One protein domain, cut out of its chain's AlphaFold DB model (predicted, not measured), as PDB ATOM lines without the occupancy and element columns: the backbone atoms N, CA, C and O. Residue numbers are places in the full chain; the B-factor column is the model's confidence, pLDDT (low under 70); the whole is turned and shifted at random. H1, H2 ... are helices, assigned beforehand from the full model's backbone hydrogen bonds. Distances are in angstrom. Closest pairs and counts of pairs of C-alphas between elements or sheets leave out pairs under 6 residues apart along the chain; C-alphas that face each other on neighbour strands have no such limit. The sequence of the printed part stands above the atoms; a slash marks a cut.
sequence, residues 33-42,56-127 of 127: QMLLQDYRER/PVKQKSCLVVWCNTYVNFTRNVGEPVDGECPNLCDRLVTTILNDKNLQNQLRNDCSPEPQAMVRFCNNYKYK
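What this domain is: This is residues 33 to 42 and 56 to 127 of the 127 residues of an uncharacterized protein of Oesophagostomum dentatum (UniProt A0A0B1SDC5). One long helix, H2, with the shorter helices H1 and H4 packed on it makes a three-helix core, the centres of H1, H2 and H4 forming a triangle. H5 turns off at a corner from the end of H4, H6 meets the beginning of H1 through few contacts, and the tiny H3 sits in the turn from H2 back to H4, where residues 73 to 79 stick out. The printed part has 82 residues, with six named helices in the order H1 to H6 and no named strand; the class is all helix. The whole is compact, with a radius of gyration of the C-alphas of 12.8 A and spans of 35 by 28 by 20 A.

Where its parts are: H2, residues 56 to 77, is the longest helix at 31.8 A; it runs from C-alpha 56 at (178.992, 210.328, 177.174) to C-alpha 77 at (193.910, 227.903, 155.321). H1, residues 33 to 42, is 14.0 A long and begins at C-alpha 33 at (183.845, 214.284, 157.040). H3 is residues 81 to 84. H4, residues 88 to 98, is 15.5 A long. H5, residues 100 to 108, is 12.2 A long. H6, residues 114 to 122, is 10.9 A long and ends at C-alpha 122 at (174.840, 216.442, 152.862).

How they stand to each other: The hub is H2, which touches H1, H3 and H4. H4 touches residues 60 to 68 of H2 alone, opposite ways at a shallow tilt of 31 degrees; the closest C-alphas, of Cys 67 and Cys 89, are 5.6 A apart. H1 touches residues 63 to 70 of H2 alone, opposite ways at a steep tilt of 42 degrees, closest at the C-alphas of Leu 35 and Cys 67, 6.0 A. H2 and H3 touch only at the corner, and only just, with 3 pairs of C-alphas within 8 A, closest at Arg 75 and Val 81, 6.4 A. H4 and H5 also touch only at the corner, only just, with 3 such pairs, closest at the C-alphas of Ile 96 and Gln 103, 6.8 A; they are about perpendicular, at 83 degrees. H1 and H5 are close but not clearly touching, with the C-alphas of Arg 40 and Leu 106 closest at 6.1 A. H1 and H6 only just touch, with 3 pairs of C-alphas within 8 A, closest at Gln 33 and Met 117, 6.5 A; their steep tilt is 60 degrees. H2 is apart from both H5 and H6. In H1, H2, H4, H5 and H6 every O i to N i+4 pair is within hydrogen-bond range; H3 is too short for such a pair.

The domain as a whole: The C-alphas farthest apart, of Gly 83 and Asn 108, are 35.1 A from each other. Residues 43 to 55 are cut out, and C-alphas 42 and 56 are 14.4 A apart across the cut. The links H2 to H3, H3 to H4, H4 to H5 and H5 to H6 are tight. The mean pLDDT of the printed part is 74.0, and the model's confidence is under 70 at residues 77 to 84, 86, 108 to 120 and 122 to 127.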
ATOM      1  N   GLN A  33     183.124 215.475 157.484       81.62
ATOM      2  CA  GLN A  33     183.845 214.284 157.040       81.62
ATOM      3  C   GLN A  33     185.030 213.953 157.955       81.62
ATOM      4  O   GLN A  33     185.139 212.812 158.403       81.62
ATOM      5  N   MET A  34     185.864 214.944 158.293       83.94
ATOM      6  CA  MET A  34     186.994 214.747 159.211       83.94
ATOM      7  C   MET A  34     186.522 214.311 160.607       83.94
ATOM      8  O   MET A  34     187.075 213.378 161.185       83.94
ATOM      9  N   LEU A  35     185.450 214.919 161.130       87.19
ATOM     10  CA  LEU A  35     184.902 214.560 162.442       87.19
ATOM     11  C   LEU A  35     184.330 213.136 162.484       87.19
ATOM     12  O   LEU A  35     184.528 212.431 163.473       87.19
ATOM     13  N   LEU A  36     183.631 212.701 161.432       84.12
ATOM     14  CA  LEU A  36     183.136 211.325 161.329       84.12
ATOM     15  C   LEU A  36     184.276 210.304 161.262       84.12
ATOM     16  O   LEU A  36     184.177 209.242 161.880       84.12
ATOM     17  N   GLN A  37     185.344 210.625 160.527       80.31
ATOM     18  CA  GLN A  37     186.525 209.775 160.436       80.31
ATOM     19  C   GLN A  37     187.183 209.605 161.811       80.31
ATOM     20  O   GLN A  37     187.351 208.473 162.266       80.31
ATOM     21  N   ASP A  38     187.449 210.704 162.522       83.56
ATOM     22  CA  ASP A  38     188.031 210.653 163.867       83.56
ATOM     23  C   ASP A  38     187.096 209.960 164.874       83.56
ATOM     24  O   ASP A  38     187.566 209.214 165.735       83.56
ATOM     25  N   TYR A  39     185.770 210.112 164.758       82.94
ATOM     26  CA  TYR A  39     184.827 209.335 165.569       82.94
ATOM     27  C   TYR A  39     185.000 207.827 165.337       82.94
ATOM     28  O   TYR A  39     185.101 207.051 166.287       82.94
ATOM     29  N   ARG A  40     185.098 207.387 164.083       78.19
ATOM     30  CA  ARG A  40     185.277 205.968 163.769       78.19
ATOM     31  C   ARG A  40     186.630 205.435 164.236       78.19
ATOM     32  O   ARG A  40     186.678 204.416 164.922       78.19
ATOM     33  N   GLU A  41     187.712 206.115 163.880       76.62
ATOM     34  CA  GLU A  41     189.079 205.666 164.161       76.62
ATOM     35  C   GLU A  41     189.419 205.740 165.648       76.62
ATOM     36  O   GLU A  41     190.101 204.861 166.167       76.62
ATOM     37  N   ARG A  42     188.931 206.769 166.352       76.75
ATOM     38  CA  ARG A  42     189.354 207.055 167.727       76.75
ATOM     39  C   ARG A  42     188.310 206.737 168.783       76.75
ATOM     40  O   ARG A  42     188.716 206.552 169.919       76.75
ATOM     41  N   PRO A  56     179.581 209.481 178.216       78.38
ATOM     42  CA  PRO A  56     178.992 210.328 177.174       78.38
ATOM     43  C   PRO A  56     179.464 211.790 177.229       78.38
ATOM     44  O   PRO A  56     179.660 212.430 176.200       78.38
ATOM     45  N   VAL A  57     179.707 212.315 178.437       81.12
ATOM     46  CA  VAL A  57     180.185 213.691 178.644       81.12
ATOM     47  C   VAL A  57     181.591 213.885 178.073       81.12
ATOM     48  O   VAL A  57     181.834 214.854 177.354       81.12
ATOM     49  N   LYS A  58     182.513 212.953 178.342       81.81
ATOM     50  CA  LYS A  58     183.874 213.022 177.789       81.81
ATOM     51  C   LYS A  58     183.884 212.813 176.278       81.81
ATOM     52  O   LYS A  58     184.584 213.543 175.584       81.81
ATOM     53  N   GLN A  59     183.043 211.909 175.772       80.69
ATOM     54  CA  GLN A  59     182.869 211.721 174.331       80.69
ATOM     55  C   GLN A  59     182.418 213.025 173.658       80.69
ATOM     56  O   GLN A  59     183.058 213.490 172.714       80.69
ATOM     57  N   LYS A  60     181.383 213.686 174.197       86.00
ATOM     58  CA  LYS A  60     180.946 215.001 173.707       86.00
ATOM     59  C   LYS A  60     182.083 216.019 173.735       86.00
ATOM     60  O   LYS A  60     182.323 216.679 172.729       86.00
ATOM     61  N   SER A  61     182.804 216.120 174.851       84.62
ATOM     62  CA  SER A  61     183.915 217.066 174.990       84.62
ATOM     63  C   SER A  61     185.005 216.849 173.935       84.62
ATOM     64  O   SER A  61     185.485 217.816 173.352       84.62
ATOM     65  N   CYS A  62     185.390 215.603 173.660       84.94
ATOM     66  CA  CYS A  62     186.426 215.302 172.672       84.94
ATOM     67  C   CYS A  62     185.979 215.604 171.246       84.94
ATOM     68  O   CYS A  62     186.723 216.240 170.506       84.94
ATOM     69  N   LEU A  63     184.749 215.234 170.886       87.56
ATOM     70  CA  LEU A  63     184.216 215.534 169.557       87.56
ATOM     71  C   LEU A  63     184.094 217.045 169.323       87.56
ATOM     72  O   LEU A  63     184.395 217.520 168.230       87.56
ATOM     73  N   VAL A  64     183.727 217.816 170.353       89.06
ATOM     74  CA  VAL A  64     183.729 219.288 170.289       89.06
ATOM     75  C   VAL A  64     185.144 219.828 170.061       89.06
ATOM     76  O   VAL A  64     185.330 220.691 169.206       89.06
ATOM     77  N   VAL A  65     186.151 219.319 170.779       88.62
ATOM     78  CA  VAL A  65     187.553 219.745 170.616       88.62
ATOM     79  C   VAL A  65     188.078 219.443 169.212       88.62
ATOM     80  O   VAL A  65     188.692 220.317 168.596       88.62
ATOM     81  N   TRP A  66     187.820 218.248 168.680       88.56
ATOM     82  CA  TRP A  66     188.248 217.879 167.328       88.56
ATOM     83  C   TRP A  66     187.562 218.741 166.275       88.56
ATOM     84  O   TRP A  66     188.235 219.334 165.437       88.56
ATOM     85  N   CYS A  67     186.244 218.914 166.382       88.19
ATOM     86  CA  CYS A  67     185.509 219.764 165.457       88.19
ATOM     87  C   CYS A  67     186.015 221.215 165.470       88.19
ATOM     88  O   CYS A  67     186.278 221.780 164.411       88.19
ATOM     89  N   ASN A  68     186.222 221.804 166.652       86.88
ATOM     90  CA  ASN A  68     186.758 223.163 166.764       86.88
ATOM     91  C   ASN A  68     188.188 223.266 166.219       86.88
ATOM     92  O   ASN A  68     188.547 224.283 165.633       86.88
ATOM     93  N   THR A  69     189.001 222.216 166.374       86.69
ATOM     94  CA  THR A  69     190.334 222.147 165.755       86.69
ATOM     95  C   THR A  69     190.233 222.220 164.237       86.69
ATOM     96  O   THR A  69     190.977 222.979 163.622       86.69
ATOM     97  N   TYR A  70     189.282 221.502 163.632       85.44
ATOM     98  CA  TYR A  70     189.056 221.576 162.191       85.44
ATOM     99  C   TYR A  70     188.538 222.940 161.761       85.44
ATOM    100  O   TYR A  70     189.121 223.521 160.863       85.44
ATOM    101  N   VAL A  71     187.529 223.497 162.435       82.31
ATOM    102  CA  VAL A  71     187.040 224.860 162.153       82.31
ATOM    103  C   VAL A  71     188.184 225.881 162.208       82.31
ATOM    104  O   VAL A  71     188.293 226.752 161.351       82.31
ATOM    105  N   ASN A  72     189.073 225.776 163.197       81.12
ATOM    106  CA  ASN A  72     190.228 226.663 163.301       81.12
ATOM    107  C   ASN A  72     191.250 226.416 162.186       81.12
ATOM    108  O   ASN A  72     191.787 227.374 161.637       81.12
ATOM    109  N   PHE A  73     191.519 225.155 161.840       80.25
ATOM    110  CA  PHE A  73     192.390 224.811 160.717       80.25
ATOM    111  C   PHE A  73     191.871 225.436 159.422       80.25
ATOM    112  O   PHE A  73     192.627 226.111 158.735       80.25
ATOM    113  N   THR A  74     190.581 225.289 159.133       73.81
ATOM    114  CA  THR A  74     189.958 225.772 157.896       73.81
ATOM    115  C   THR A  74     189.931 227.295 157.823       73.81
ATOM    116  O   THR A  74     190.333 227.848 156.802       73.81
ATOM    117  N   ARG A  75     189.624 227.978 158.939       71.88
ATOM    118  CA  ARG A  75     189.778 229.441 159.062       71.88
ATOM    119  C   ARG A  75     191.197 229.917 158.729       71.88
ATOM    120  O   ARG A  75     191.352 230.998 158.174       71.88
ATOM    121  N   ASN A  76     192.221 229.135 159.077       70.69
ATOM    122  CA  ASN A  76     193.621 229.496 158.851       70.69
ATOM    123  C   ASN A  76     194.118 229.198 157.425       70.69
ATOM    124  O   ASN A  76     195.153 229.742 157.046       70.69
ATOM    125  N   VAL A  77     193.436 228.342 156.650       68.88
ATOM    126  CA  VAL A  77     193.910 227.903 155.321       68.88
ATOM    127  C   VAL A  77     193.063 228.378 154.137       68.88
ATOM    128  O   VAL A  77     193.555 228.300 153.016       68.88
ATOM    129  N   GLY A  78     191.843 228.890 154.330       59.62
ATOM    130  CA  GLY A  78     191.077 229.430 153.198       59.62
ATOM    131  C   GLY A  78     189.590 229.654 153.457       59.62
ATOM    132  O   GLY A  78     188.778 228.885 152.979       59.62
ATOM    133  N   GLU A  79     189.265 230.762 154.122       57.53
ATOM    134  CA  GLU A  79     187.917 231.301 154.392       57.53
ATOM    135  C   GLU A  79     187.238 230.896 155.724       57.53
ATOM    136  O   GLU A  79     187.378 229.776 156.228       57.53
ATOM    137  N   PRO A  80     186.532 231.851 156.374       54.25
ATOM    138  CA  PRO A  80     185.921 231.645 157.678       54.25
ATOM    139  C   PRO A  80     184.609 230.850 157.611       54.25
ATOM    140  O   PRO A  80     183.576 231.337 157.170       54.25
ATOM    141  N   VAL A  81     184.627 229.663 158.211       59.75
ATOM    142  CA  VAL A  81     183.485 228.732 158.319       59.75
ATOM    143  C   VAL A  81     182.286 229.285 159.106       59.75
ATOM    144  O   VAL A  81     181.158 228.822 158.940       59.75
ATOM    145  N   ASP A  82     182.497 230.273 159.977       56.12
ATOM    146  CA  ASP A  82     181.459 230.740 160.909       56.12
ATOM    147  C   ASP A  82     180.293 231.460 160.230       56.12
ATOM    148  O   ASP A  82     179.176 231.419 160.749       56.12
ATOM    149  N   GLY A  83     180.544 232.118 159.095       60.47
ATOM    150  CA  GLY A  83     179.506 232.821 158.339       60.47
ATOM    151  C   GLY A  83     178.546 231.864 157.632       60.47
ATOM    152  O   GLY A  83     177.343 232.106 157.614       60.47
ATOM    153  N   GLU A  84     179.073 230.755 157.115       64.19
ATOM    154  CA  GLU A  84     178.331 229.775 156.311       64.19
ATOM    155  C   GLU A  84     177.694 228.675 157.181       64.19
ATOM    156  O   GLU A  84     176.683 228.059 156.827       64.19
ATOM    157  N   CYS A  85     178.266 228.418 158.368       70.38
ATOM    158  CA  CYS A  85     177.870 227.298 159.222       70.38
ATOM    159  C   CYS A  85     177.801 227.647 160.705       70.38
ATOM    160  O   CYS A  85     178.616 227.186 161.516       70.38
ATOM    161  N   PRO A  86     176.755 228.383 161.107       69.50
ATOM    162  CA  PRO A  86     176.538 228.701 162.504       69.50
ATOM    163  C   PRO A  86     176.368 227.424 163.334       69.50
ATOM    164  O   PRO A  86     175.613 226.508 162.978       69.50
ATOM    165  N   ASN A  87     177.050 227.388 164.481       77.06
ATOM    166  CA  ASN A  87     176.989 226.301 165.460       77.06
ATOM    167  C   ASN A  87     177.333 224.914 164.882       77.06
ATOM    168  O   ASN A  87     176.802 223.903 165.349       77.06
ATOM    169  N   LEU A  88     178.213 224.853 163.874       82.75
ATOM    170  CA  LEU A  88     178.573 223.618 163.173       82.75
ATOM    171  C   LEU A  88     178.929 222.477 164.134       82.75
ATOM    172  O   LEU A  88     178.349 221.397 164.059       82.75
ATOM    173  N   CYS A  89     179.835 222.735 165.077       86.94
ATOM    174  CA  CYS A  89     180.315 221.701 165.983       86.94
ATOM    175  C   CYS A  89     179.247 221.198 166.947       86.94
ATOM    176  O   CYS A  89     179.107 219.990 167.103       86.94
ATOM    177  N   ASP A  90     178.444 222.076 167.548       87.00
ATOM    178  CA  ASP A  90     177.381 221.618 168.447       87.00
ATOM    179  C   ASP A  90     176.346 220.758 167.703       87.00
ATOM    180  O   ASP A  90     175.953 219.696 168.194       87.00
ATOM    181  N   ARG A  91     175.992 221.140 166.467       84.50
ATOM    182  CA  ARG A  91     175.067 220.375 165.617       84.50
ATOM    183  C   ARG A  91     175.631 219.011 165.215       84.50
ATOM    184  O   ARG A  91     174.949 217.998 165.384       84.50
ATOM    185  N   LEU A  92     176.859 218.976 164.695       86.19
ATOM    186  CA  LEU A  92     177.493 217.739 164.236       86.19
ATOM    187  C   LEU A  92     177.692 216.761 165.392       86.19
ATOM    188  O   LEU A  92     177.279 215.606 165.300       86.19
ATOM    189  N   VAL A  93     178.264 217.236 166.502       89.19
ATOM    190  CA  VAL A  93     178.539 216.406 167.680       89.19
ATOM    191  C   VAL A  93     177.245 215.849 168.262       89.19
ATOM    192  O   VAL A  93     177.156 214.650 168.522       89.19
ATOM    193  N   THR A  94     176.225 216.692 168.434       87.88
ATOM    194  CA  THR A  94     174.928 216.256 168.966       87.88
ATOM    195  C   THR A  94     174.290 215.195 168.076       87.88
ATOM    196  O   THR A  94     173.762 214.209 168.582       87.88
ATOM    197  N   THR A  95     174.377 215.344 166.755       84.25
ATOM    198  CA  THR A  95     173.779 214.374 165.833       84.25
ATOM    199  C   THR A  95     174.537 213.052 165.838       84.25
ATOM    200  O   THR A  95     173.897 212.007 165.924       84.25
ATOM    201  N   ILE A  96     175.878 213.074 165.850       84.94
ATOM    202  CA  ILE A  96     176.681 211.846 165.985       84.94
ATOM    203  C   ILE A  96     176.290 211.098 167.261       84.94
ATOM    204  O   ILE A  96     176.074 209.890 167.217       84.94
ATOM    205  N   LEU A  97     176.156 211.803 168.389       87.00
ATOM    206  CA  LEU A  97     175.866 211.189 169.689       87.00
ATOM    207  C   LEU A  97     174.409 210.729 169.862       87.00
ATOM    208  O   LEU A  97     174.165 209.790 170.620       87.00
ATOM    209  N   ASN A  98     173.453 211.345 169.165       87.25
ATOM    210  CA  ASN A  98     172.034 210.990 169.261       87.25
ATOM    211  C   ASN A  98     171.596 209.939 168.229       87.25
ATOM    212  O   ASN A  98     170.651 209.190 168.485       87.25
ATOM    213  N   ASP A  99     172.264 209.856 167.077       85.44
ATOM    214  CA  ASP A  99     171.908 208.916 166.017       85.44
ATOM    215  C   ASP A  99     172.569 207.544 166.235       85.44
ATOM    216  O   ASP A  99     173.660 207.246 165.747       85.44
ATOM    217  N   LYS A 100     171.878 206.669 166.972       82.44
ATOM    218  CA  LYS A 100     172.335 205.290 167.222       82.44
ATOM    219  C   LYS A 100     172.512 204.478 165.936       82.44
ATOM    220  O   LYS A 100     173.363 203.593 165.898       82.44
ATOM    221  N   ASN A 101     171.725 204.757 164.896       80.69
ATOM    222  CA  ASN A 101     171.829 204.042 163.628       80.69
ATOM    223  C   ASN A 101     173.103 204.446 162.898       80.69
ATOM    224  O   ASN A 101     173.835 203.569 162.447       80.69
ATOM    225  N   LEU A 102     173.412 205.741 162.863       79.19
ATOM    226  CA  LEU A 102     174.684 206.238 162.359       79.19
ATOM    227  C   LEU A 102     175.859 205.633 163.130       79.19
ATOM    228  O   LEU A 102     176.784 205.113 162.519       79.19
ATOM    229  N   GLN A 103     175.822 205.639 164.465       80.56
ATOM    230  CA  GLN A 103     176.899 205.047 165.267       80.56
ATOM    231  C   GLN A 103     177.094 203.555 164.969       80.56
ATOM    232  O   GLN A 103     178.228 203.087 164.887       80.56
ATOM    233  N   ASN A 104     176.001 202.811 164.786       78.44
ATOM    234  CA  ASN A 104     176.044 201.401 164.405       78.44
ATOM    235  C   ASN A 104     176.588 201.202 162.984       78.44
ATOM    236  O   ASN A 104     177.394 200.299 162.772       78.44
ATOM    237  N   GLN A 105     176.191 202.041 162.025       75.75
ATOM    238  CA  GLN A 105     176.717 202.016 160.656       75.75
ATOM    239  C   GLN A 105     178.224 202.280 160.651       75.75
ATOM    240  O   GLN A 105     178.985 201.485 160.114       75.75
ATOM    241  N   LEU A 106     178.675 203.327 161.344       75.50
ATOM    242  CA  LEU A 106     180.095 203.678 161.454       75.50
ATOM    243  C   LEU A 106     180.935 202.588 162.141       75.50
ATOM    244  O   LEU A 106     182.132 202.483 161.878       75.50
ATOM    245  N   ARG A 107     180.323 201.788 163.023       76.75
ATOM    246  CA  ARG A 107     180.979 200.670 163.715       76.75
ATOM    247  C   ARG A 107     181.126 199.439 162.824       76.75
ATOM    248  O   ARG A 107     182.156 198.777 162.892       76.75
ATOM    249  N   ASN A 108     180.093 199.116 162.048       68.56
ATOM    250  CA  ASN A 108     179.971 197.825 161.367       68.56
ATOM    251  C   ASN A 108     180.332 197.869 159.878       68.56
ATOM    252  O   ASN A 108     180.537 196.814 159.284       68.56
ATOM    253  N   ASP A 109     180.404 199.051 159.266       62.03
ATOM    254  CA  ASP A 109     180.754 199.184 157.856       62.03
ATOM    255  C   ASP A 109     182.277 199.324 157.701       62.03
ATOM    256  O   ASP A 109     182.876 200.306 158.146       62.03
ATOM    257  N   CYS A 110     182.938 198.301 157.145       48.25
ATOM    258  CA  CYS A 110     184.400 198.255 156.995       48.25
ATOM    259  C   CYS A 110     184.919 199.246 155.946       48.25
ATOM    260  O   CYS A 110     186.048 199.723 156.069       48.25
ATOM    261  N   SER A 111     184.086 199.633 154.986       46.34
ATOM    262  CA  SER A 111     184.359 200.733 154.071       46.34
ATOM    263  C   SER A 111     183.509 201.910 154.540       46.34
ATOM    264  O   SER A 111     182.299 201.742 154.658       46.34
ATOM    265  N   PRO A 112     184.059 203.096 154.866       46.41
ATOM    266  CA  PRO A 112     183.204 204.257 155.042       46.41
ATOM    267  C   PRO A 112     182.758 204.630 153.635       46.41
ATOM    268  O   PRO A 112     183.371 205.487 153.003       46.41
ATOM    269  N   GLU A 113     181.787 203.908 153.072       50.56
ATOM    270  CA  GLU A 113     181.438 204.195 151.700       50.56
ATOM    271  C   GLU A 113     180.915 205.633 151.666       50.56
ATOM    272  O   GLU A 113     180.103 206.016 152.524       50.56
ATOM    273  N   PRO A 114     181.373 206.435 150.691       54.94
ATOM    274  CA  PRO A 114     181.015 207.834 150.503       54.94
ATOM    275  C   PRO A 114     179.532 208.138 150.727       54.94
ATOM    276  O   PRO A 114     179.205 209.253 151.087       54.94
ATOM    277  N   GLN A 115     178.641 207.156 150.586       55.19
ATOM    278  CA  GLN A 115     177.201 207.208 150.823       55.19
ATOM    279  C   GLN A 115     176.759 207.435 152.281       55.19
ATOM    280  O   GLN A 115     175.761 208.123 152.494       55.19
ATOM    281  N   ALA A 116     177.419 206.862 153.297       57.31
ATOM    282  CA  ALA A 116     177.082 207.141 154.704       57.31
ATOM    283  C   ALA A 116     177.558 208.550 155.094       57.31
ATOM    284  O   ALA A 116     176.808 209.328 155.688       57.31
ATOM    285  N   MET A 117     178.762 208.913 154.639       64.12
ATOM    286  CA  MET A 117     179.315 210.266 154.745       64.12
ATOM    287  C   MET A 117     178.462 211.296 153.998       64.12
ATOM    288  O   MET A 117     178.178 212.355 154.537       64.12
ATOM    289  N   VAL A 118     178.008 210.985 152.785       63.03
ATOM    290  CA  VAL A 118     177.108 211.823 151.981       63.03
ATOM    291  C   VAL A 118     175.763 211.961 152.675       63.03
ATOM    292  O   VAL A 118     175.284 213.075 152.819       63.03
ATOM    293  N   ARG A 119     175.163 210.875 153.175       64.06
ATOM    294  CA  ARG A 119     173.887 210.951 153.903       64.06
ATOM    295  C   ARG A 119     173.989 211.821 155.148       64.06
ATOM    296  O   ARG A 119     173.105 212.636 155.384       64.06
ATOM    297  N   PHE A 120     175.055 211.677 155.927       69.06
ATOM    298  CA  PHE A 120     175.208 212.459 157.145       69.06
ATOM    299  C   PHE A 120     175.605 213.908 156.848       69.06
ATOM    300  O   PHE A 120     174.937 214.828 157.305       69.06
ATOM    301  N   CYS A 121     176.640 214.121 156.037       74.75
ATOM    302  CA  CYS A 121     177.210 215.441 155.789       74.75
ATOM    303  C   CYS A 121     176.487 216.253 154.700       74.75
ATOM    304  O   CYS A 121     176.657 217.465 154.698       74.75
ATOM    305  N   ASN A 122     175.664 215.668 153.817       64.12
ATOM    306  CA  ASN A 122     174.840 216.442 152.862       64.12
ATOM    307  C   ASN A 122     173.437 216.779 153.399       64.12
ATOM    308  O   ASN A 122     172.783 217.665 152.858       64.12
ATOM    309  N   ASN A 123     172.950 216.106 154.452       58.53
ATOM    310  CA  ASN A 123     171.649 216.436 155.062       58.53
ATOM    311  C   ASN A 123     171.670 217.752 155.850       58.53
ATOM    312  O   ASN A 123     170.623 218.308 156.192       58.53
ATOM    313  N   TYR A 124     172.855 218.277 156.135       58.50
ATOM    314  CA  TYR A 124     172.991 219.615 156.667       58.50
ATOM    315  C   TYR A 124     172.770 220.604 155.526       58.50
ATOM    316  O   TYR A 124     173.624 220.786 154.669       58.50
ATOM    317  N   LYS A 125     171.608 221.266 155.524       49.88
ATOM    318  CA  LYS A 125     171.445 222.517 154.779       49.88
ATOM    319  C   LYS A 125     172.395 223.541 155.402       49.88
ATOM    320  O   LYS A 125     172.088 224.105 156.456       49.88
ATOM    321  N   TYR A 126     173.575 223.669 154.813       52.72
ATOM    322  CA  TYR A 126     174.500 224.778 155.021       52.72
ATOM    323  C   TYR A 126     173.860 225.988 154.325       52.72
ATOM    324  O   TYR A 126     173.335 225.834 153.220       52.72
ATOM    325  N   LYS A 127     173.688 227.093 155.051       45.12
ATOM    326  CA  LYS A 127     172.865 228.229 154.610       45.12
ATOM    327  C   LYS A 127     173.737 229.304 154.002       45.12
ATOM    328  O   LYS A 127     174.815 229.529 154.580       45.12
TER     329      LYS A 127